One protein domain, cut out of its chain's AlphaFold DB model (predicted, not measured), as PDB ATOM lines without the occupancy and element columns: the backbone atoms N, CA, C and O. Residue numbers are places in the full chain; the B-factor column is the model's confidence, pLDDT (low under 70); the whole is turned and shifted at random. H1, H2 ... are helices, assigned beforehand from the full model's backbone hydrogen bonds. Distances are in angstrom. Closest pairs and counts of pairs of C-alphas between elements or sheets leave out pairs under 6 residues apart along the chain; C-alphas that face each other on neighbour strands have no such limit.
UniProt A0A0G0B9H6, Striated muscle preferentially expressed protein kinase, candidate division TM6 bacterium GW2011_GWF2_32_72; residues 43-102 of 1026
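What this domain is: This is residues 43 to 102 of the 1026 residues of the protein "Striated muscle preferentially expressed protein kinase" of candidate division TM6 bacterium GW2011_GWF2_32_72 (UniProt A0A0G0B9H6). Three helices make the sides of an open, flat triangle, joined at two corners by tight links; at the third, the last part of H3, residues 94 to 102, crosses H1. The 60 printed residues, all helix in class, hold H1, H2 and H3 in that order. The whole is only just loose, close to compact, with a radius of gyration of the C-alphas of 12.7 A and spans of 32 by 30 by 14 A.

Where its parts are: H1, residues 44 to 59, begins at C-alpha 44 (231.529, 193.332, 256.457) and is 22.3 A long. H2, residues 63 to 78, is 22.5 A long. H3, residues 82 to 102, is 29.9 A long and ends at C-alpha 102 (237.105, 200.948, 248.186).

How they stand to each other: H1 and H2 are close but not clearly touching, closest at the C-alphas of Leu 58 and Arg 66, 7.0 A, at a steep tilt of 50 degrees, opposite ways. H2 and H3 are close but not clearly touching, closest at the C-alphas of Ile 77 and Phe 85, 6.9 A, at a shallow tilt of 33 degrees, only just short of steep, opposite ways. H3 touches H1 with residues 94 to 102 alone, closest at the C-alphas of Ala 51 and Met 99, 5.3 A, about perpendicular at 81 degrees. Each O i to N i+4 pair is within hydrogen-bond range in H1 and H2, and 16 of 17 in H3.

The domain as a whole: The farthest C-alphas, Thr 62 and Glu 83, are 32.9 A apart. The printed part has no cut, and residues 70 to 75 of H2 stand free. Residues 45, 72, 74, 76 and 102 have pLDDT under 70.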
ATOM      1  N   SER A  43     231.949 188.668 257.909       81.69
ATOM      2  CA  SER A  43     231.551 189.984 258.402       81.69
ATOM      3  C   SER A  43     231.884 191.069 257.360       81.69
ATOM      4  O   SER A  43     232.799 190.885 256.552       81.69
ATOM      5  N   PRO A  44     231.198 192.230 257.365       75.75
ATOM      6  CA  PRO A  44     231.529 193.332 256.457       75.75
ATOM      7  C   PRO A  44     232.984 193.817 256.575       75.75
ATOM      8  O   PRO A  44     233.541 194.311 255.598       75.75
ATOM      9  N   GLU A  45     233.591 193.655 257.754       69.25
ATOM     10  CA  GLU A  45     234.970 194.040 258.069       69.25
ATOM     11  C   GLU A  45     235.977 193.040 257.474       69.25
ATOM     12  O   GLU A  45     236.950 193.442 256.833       69.25
ATOM     13  N   ASP A  46     235.704 191.735 257.592       76.25
ATOM     14  CA  ASP A  46     236.501 190.681 256.948       76.25
ATOM     15  C   ASP A  46     236.389 190.750 255.416       76.25
ATOM     16  O   ASP A  46     237.373 190.551 254.704       76.25
ATOM     17  N   MET A  47     235.198 191.082 254.905       81.25
ATOM     18  CA  MET A  47     234.931 191.266 253.475       81.25
ATOM     19  C   MET A  47     235.721 192.454 252.896       81.25
ATOM     20  O   MET A  47     236.267 192.355 251.798       81.25
ATOM     21  N   GLU A  48     235.826 193.560 253.642       76.56
ATOM     22  CA  GLU A  48     236.627 194.739 253.279       76.56
ATOM     23  C   GLU A  48     238.136 194.459 253.368       76.56
ATOM     24  O   GLU A  48     238.875 194.803 252.446       76.56
ATOM     25  N   SER A  49     238.590 193.740 254.399       76.94
ATOM     26  CA  SER A  49     239.976 193.260 254.507       76.94
ATOM     27  C   SER A  49     240.378 192.376 253.314       76.94
ATOM     28  O   SER A  49     241.414 192.601 252.682       76.94
ATOM     29  N   LEU A  50     239.519 191.419 252.942       74.00
ATOM     30  CA  LEU A  50     239.736 190.535 251.796       74.00
ATOM     31  C   LEU A  50     239.724 191.299 250.462       74.00
ATOM     32  O   LEU A  50     240.543 191.013 249.590       74.00
ATOM     33  N   ALA A  51     238.846 192.296 250.314       78.62
ATOM     34  CA  ALA A  51     238.789 193.165 249.139       78.62
ATOM     35  C   ALA A  51     240.067 194.005 248.967       78.62
ATOM     36  O   ALA A  51     240.600 194.078 247.861       78.62
ATOM     37  N   ILE A  52     240.607 194.581 250.049       75.12
ATOM     38  CA  ILE A  52     241.896 195.297 250.022       75.12
ATOM     39  C   ILE A  52     243.023 194.340 249.616       75.12
ATOM     40  O   ILE A  52     243.816 194.660 248.731       75.12
ATOM     41  N   GLN A  53     243.073 193.142 250.210       75.19
ATOM     42  CA  GLN A  53     244.107 192.155 249.901       75.19
ATOM     43  C   GLN A  53     244.039 191.675 248.440       75.19
ATOM     44  O   GLN A  53     245.075 191.571 247.782       75.19
ATOM     45  N   ALA A  54     242.839 191.424 247.909       75.38
ATOM     46  CA  ALA A  54     242.636 191.057 246.508       75.38
ATOM     47  C   ALA A  54     243.064 192.188 245.553       75.38
ATOM     48  O   ALA A  54     243.788 191.937 244.588       75.38
ATOM     49  N   GLN A  55     242.694 193.434 245.863       76.31
ATOM     50  CA  GLN A  55     243.065 194.613 245.080       76.31
ATOM     51  C   GLN A  55     244.587 194.828 245.047       76.31
ATOM     52  O   GLN A  55     245.155 195.056 243.976       76.31
ATOM     53  N   ASP A  56     245.269 194.706 246.188       76.00
ATOM     54  CA  ASP A  56     246.731 194.816 246.269       76.00
ATOM     55  C   ASP A  56     247.441 193.694 245.503       76.00
ATOM     56  O   ASP A  56     248.477 193.940 244.879       76.00
ATOM     57  N   MET A  57     246.887 192.478 245.496       70.31
ATOM     58  CA  MET A  57     247.423 191.370 244.704       70.31
ATOM     59  C   MET A  57     247.241 191.584 243.200       70.31
ATOM     60  O   MET A  57     248.203 191.395 242.454       70.31
ATOM     61  N   LEU A  58     246.066 192.035 242.749       76.69
ATOM     62  CA  LEU A  58     245.840 192.389 241.344       76.69
ATOM     63  C   LEU A  58     246.781 193.518 240.909       76.69
ATOM     64  O   LEU A  58     247.430 193.408 239.870       76.69
ATOM     65  N   ASN A  59     246.938 194.561 241.727       78.56
ATOM     66  CA  ASN A  59     247.858 195.672 241.464       78.56
ATOM     67  C   ASN A  59     249.328 195.234 241.319       78.56
ATOM     68  O   ASN A  59     250.075 195.887 240.592       78.56
ATOM     69  N   GLN A  60     249.734 194.135 241.962       76.88
ATOM     70  CA  GLN A  60     251.084 193.558 241.875       76.88
ATOM     71  C   GLN A  60     251.284 192.581 240.702       76.88
ATOM     72  O   GLN A  60     252.415 192.158 240.463       76.88
ATOM     73  N   MET A  61     250.225 192.213 239.975       83.69
ATOM     74  CA  MET A  61     250.306 191.353 238.788       83.69
ATOM     75  C   MET A  61     250.427 192.173 237.502       83.69
ATOM     76  O   MET A  61     249.744 193.192 237.330       83.69
ATOM     77  N   THR A  62     251.255 191.682 236.579       87.38
ATOM     78  CA  THR A  62     251.341 192.174 235.192       87.38
ATOM     79  C   THR A  62     250.028 191.944 234.425       87.38
ATOM     80  O   THR A  62     249.252 191.069 234.814       87.38
ATOM     81  N   PRO A  63     249.732 192.701 233.347       76.50
ATOM     82  CA  PRO A  63     248.532 192.480 232.532       76.50
ATOM     83  C   PRO A  63     248.397 191.037 232.024       76.50
ATOM     84  O   PRO A  63     247.299 190.489 232.009       76.50
ATOM     85  N   GLU A  64     249.516 190.406 231.675       73.88
ATOM     86  CA  GLU A  64     249.591 189.022 231.212       73.88
ATOM     87  C   GLU A  64     249.293 188.024 232.345       73.88
ATOM     88  O   GLU A  64     248.464 187.135 232.161       73.88
ATOM     89  N   GLU A  65     249.880 188.203 233.541       73.88
ATOM     90  CA  GLU A  65     249.546 187.393 234.732       73.88
ATOM     91  C   GLU A  65     248.069 187.557 235.140       73.88
ATOM     92  O   GLU A  65     247.454 186.595 235.597       73.88
ATOM     93  N   ARG A  66     247.477 188.751 234.967       79.50
ATOM     94  CA  ARG A  66     246.042 188.984 235.225       79.50
ATOM     95  C   ARG A  66     245.164 188.237 234.228       79.50
ATOM     96  O   ARG A  66     244.222 187.581 234.655       79.50
ATOM     97  N   ALA A  67     245.487 188.292 232.936       75.56
ATOM     98  CA  ALA A  67     244.749 187.569 231.901       75.56
ATOM     99  C   ALA A  67     244.858 186.040 232.074       75.56
ATOM    100  O   ALA A  67     243.881 185.322 231.870       75.56
ATOM    101  N   GLU A  68     246.019 185.529 232.501       74.19
ATOM    102  CA  GLU A  68     246.191 184.108 232.828       74.19
ATOM    103  C   GLU A  68     245.383 183.710 234.079       74.19
ATOM    104  O   GLU A  68     244.718 182.671 234.081       74.19
ATOM    105  N   LEU A  69     245.373 184.550 235.123       78.31
ATOM    106  CA  LEU A  69     244.553 184.339 236.321       78.31
ATOM    107  C   LEU A  69     243.050 184.367 236.000       78.31
ATOM    108  O   LEU A  69     242.305 183.538 236.516       78.31
ATOM    109  N   GLU A  70     242.609 185.284 235.138       71.31
ATOM    110  CA  GLU A  70     241.223 185.397 234.676       71.31
ATOM    111  C   GLU A  70     240.791 184.149 233.888       71.31
ATOM    112  O   GLU A  70     239.731 183.586 234.162       71.31
ATOM    113  N   GLN A  71     241.645 183.630 232.997       77.75
ATOM    114  CA  GLN A  71     241.388 182.363 232.302       77.75
ATOM    115  C   GLN A  71     241.317 181.164 233.262       77.75
ATOM    116  O   GLN A  71     240.437 180.317 233.113       77.75
ATOM    117  N   GLN A  72     242.196 181.093 234.268       67.62
ATOM    118  CA  GLN A  72     242.151 180.035 235.287       67.62
ATOM    119  C   GLN A  72     240.899 180.147 236.176       67.62
ATOM    120  O   GLN A  72     240.293 179.129 236.510       67.62
ATOM    121  N   ALA A  73     240.466 181.365 236.515       72.38
ATOM    122  CA  ALA A  73     239.232 181.608 237.260       72.38
ATOM    123  C   ALA A  73     237.984 181.215 236.450       72.38
ATOM    124  O   ALA A  73     237.101 180.552 236.991       72.38
ATOM    125  N   MET A  74     237.938 181.543 235.155       66.81
ATOM    126  CA  MET A  74     236.865 181.128 234.240       66.81
ATOM    127  C   MET A  74     236.774 179.600 234.124       66.81
ATOM    128  O   MET A  74     235.694 179.044 234.301       66.81
ATOM    129  N   GLN A  75     237.897 178.900 233.931       72.25
ATOM    130  CA  GLN A  75     237.921 177.428 233.887       72.25
ATOM    131  C   GLN A  75     237.473 176.789 235.209       72.25
ATOM    132  O   GLN A  75     236.786 175.767 235.206       72.25
ATOM    133  N   PHE A  76     237.835 177.389 236.347       69.00
ATOM    134  CA  PHE A  76     237.384 176.934 237.660       69.00
ATOM    135  C   PHE A  76     235.869 177.128 237.836       69.00
ATOM    136  O   PHE A  76     235.180 176.194 238.247       69.00
ATOM    137  N   ILE A  77     235.340 178.289 237.440       72.50
ATOM    138  CA  ILE A  77     233.905 178.605 237.432       72.50
ATOM    139  C   ILE A  77     233.116 177.633 236.539       72.50
ATOM    140  O   ILE A  77     232.113 177.083 236.987       72.50
ATOM    141  N   GLU A  78     233.587 177.362 235.319       75.38
ATOM    142  CA  GLU A  78     232.967 176.402 234.389       75.38
ATOM    143  C   GLU A  78     232.950 174.958 234.927       75.38
ATOM    144  O   GLU A  78     232.147 174.140 234.476       75.38
ATOM    145  N   SER A  79     233.820 174.637 235.891       77.19
ATOM    146  CA  SER A  79     233.900 173.315 236.524       77.19
ATOM    147  C   SER A  79     233.044 173.152 237.790       77.19
ATOM    148  O   SER A  79     232.936 172.035 238.299       77.19
ATOM    149  N   MET A  80     232.429 174.226 238.306       83.94
ATOM    150  CA  MET A  80     231.616 174.158 239.527       83.94
ATOM    151  C   MET A  80     230.244 173.497 239.298       83.94
ATOM    152  O   MET A  80     229.570 173.789 238.306       83.94
ATOM    153  N   PRO A  81     229.750 172.689 240.256       85.19
ATOM    154  CA  PRO A  81     228.340 172.315 240.324       85.19
ATOM    155  C   PRO A  81     227.428 173.559 240.396       85.19
ATOM    156  O   PRO A  81     227.778 174.519 241.086       85.19
ATOM    157  N   PRO A  82     226.225 173.558 239.783       72.81
ATOM    158  CA  PRO A  82     225.359 174.746 239.729       72.81
ATOM    159  C   PRO A  82     224.992 175.353 241.095       72.81
ATOM    160  O   PRO A  82     224.853 176.568 241.219       72.81
ATOM    161  N   GLU A  83     224.853 174.518 242.129       73.50
ATOM    162  CA  GLU A  83     224.525 174.953 243.495       73.50
ATOM    163  C   GLU A  83     225.707 175.643 244.198       73.50
ATOM    164  O   GLU A  83     225.505 176.579 244.975       73.50
ATOM    165  N   GLU A  84     226.938 175.214 243.906       73.81
ATOM    166  CA  GLU A  84     228.167 175.854 244.391       73.81
ATOM    167  C   GLU A  84     228.452 177.134 243.598       73.81
ATOM    168  O   GLU A  84     228.828 178.148 244.185       73.81
ATOM    169  N   PHE A  85     228.172 177.132 242.289       77.19
ATOM    170  CA  PHE A  85     228.305 178.307 241.430       77.19
ATOM    171  C   PHE A  85     227.411 179.474 241.876       77.19
ATOM    172  O   PHE A  85     227.899 180.598 241.970       77.19
ATOM    173  N   GLU A  86     226.134 179.254 242.216       74.56
ATOM    174  CA  GLU A  86     225.277 180.349 242.710       74.56
ATOM    175  C   GLU A  86     225.715 180.872 244.095       74.56
ATOM    176  O   GLU A  86     225.631 182.076 244.348       74.56
ATOM    177  N   GLN A  87     226.267 180.022 244.973       74.38
ATOM    178  CA  GLN A  87     226.869 180.479 246.238       74.38
ATOM    179  C   GLN A  87     228.140 181.305 245.992       74.38
ATOM    180  O   GLN A  87     228.293 182.395 246.549       74.38
ATOM    181  N   PHE A  88     229.024 180.824 245.113       79.25
ATOM    182  CA  PHE A  88     230.240 181.524 244.708       79.25
ATOM    183  C   PHE A  88     229.927 182.871 244.048       79.25
ATOM    184  O   PHE A  88     230.540 183.877 244.385       79.25
ATOM    185  N   LYS A  89     228.923 182.925 243.173       76.31
ATOM    186  CA  LYS A  89     228.434 184.141 242.507       76.31
ATOM    187  C   LYS A  89     227.860 185.159 243.498       76.31
ATOM    188  O   LYS A  89     228.136 186.349 243.367       76.31
ATOM    189  N   GLY A  90     227.138 184.705 244.525       75.44
ATOM    190  CA  GLY A  90     226.691 185.561 245.630       75.44
ATOM    191  C   GLY A  90     227.854 186.156 246.436       75.44
ATOM    192  O   GLY A  90     227.830 187.339 246.776       75.44
ATOM    193  N   PHE A  91     228.897 185.366 246.700       81.00
ATOM    194  CA  PHE A  91     230.120 185.826 247.365       81.00
ATOM    195  C   PHE A  91     230.943 186.788 246.489       81.00
ATOM    196  O   PHE A  91     231.342 187.858 246.948       81.00
ATOM    197  N   ALA A  92     231.143 186.450 245.214       77.06
ATOM    198  CA  ALA A  92     231.865 187.263 244.242       77.06
ATOM    199  C   ALA A  92     231.188 188.624 244.013       77.06
ATOM    200  O   ALA A  92     231.882 189.633 243.941       77.06
ATOM    201  N   GLY A  93     229.849 188.676 243.995       80.50
ATOM    202  CA  GLY A  93     229.093 189.932 243.957       80.50
ATOM    203  C   GLY A  93     229.358 190.820 245.179       80.50
ATOM    204  O   GLY A  93     229.722 191.981 245.018       80.50
ATOM    205  N   LYS A  94     229.283 190.262 246.402       81.50
ATOM    206  CA  LYS A  94     229.634 190.994 247.639       81.50
ATOM    207  C   LYS A  94     231.080 191.519 247.613       81.50
ATOM    208  O   LYS A  94     231.339 192.617 248.112       81.50
ATOM    209  N   LEU A  95     232.016 190.749 247.051       73.94
ATOM    210  CA  LEU A  95     233.427 191.127 246.929       73.94
ATOM    211  C   LEU A  95     233.646 192.238 245.885       73.94
ATOM    212  O   LEU A  95     234.339 193.202 246.195       73.94
ATOM    213  N   ASP A  96     233.033 192.153 244.699       76.62
ATOM    214  CA  ASP A  96     233.094 193.190 243.653       76.62
ATOM    215  C   ASP A  96     232.473 194.513 244.135       76.62
ATOM    216  O   ASP A  96     233.126 195.555 244.071       76.62
ATOM    217  N   ASP A  97     231.282 194.475 244.742       81.00
ATOM    218  CA  ASP A  97     230.647 195.653 245.356       81.00
ATOM    219  C   ASP A  97     231.556 196.305 246.415       81.00
ATOM    220  O   ASP A  97     231.660 197.534 246.503       81.00
ATOM    221  N   THR A  98     232.258 195.490 247.207       81.25
ATOM    222  CA  THR A  98     233.185 195.973 248.238       81.25
ATOM    223  C   THR A  98     234.467 196.550 247.622       81.25
ATOM    224  O   THR A  98     234.885 197.638 248.017       81.25
ATOM    225  N   MET A  99     235.055 195.917 246.600       71.44
ATOM    226  CA  MET A  99     236.215 196.461 245.875       71.44
ATOM    227  C   MET A  99     235.882 197.782 245.162       71.44
ATOM    228  O   MET A  99     236.650 198.740 245.264       71.44
ATOM    229  N   ARG A 100     234.707 197.894 244.527       78.25
ATOM    230  CA  ARG A 100     234.220 199.146 243.914       78.25
ATOM    231  C   ARG A 100     233.978 200.249 244.942       78.25
ATOM    232  O   ARG A 100     234.267 201.412 244.657       78.25
ATOM    233  N   ARG A 101     233.500 199.905 246.145       75.12
ATOM    234  CA  ARG A 101     233.359 200.849 247.270       75.12
ATOM    235  C   ARG A 101     234.712 201.414 247.714       75.12
ATOM    236  O   ARG A 101     234.794 202.601 248.019       75.12
ATOM    237  N   ILE A 102     235.750 200.579 247.742       69.94
ATOM    238  CA  ILE A 102     237.105 200.948 248.186       69.94
ATOM    239  C   ILE A 102     237.873 201.710 247.089       69.94
ATOM    240  O   ILE A 102     238.635 202.626 247.399       69.94
TER     241      ILE A 102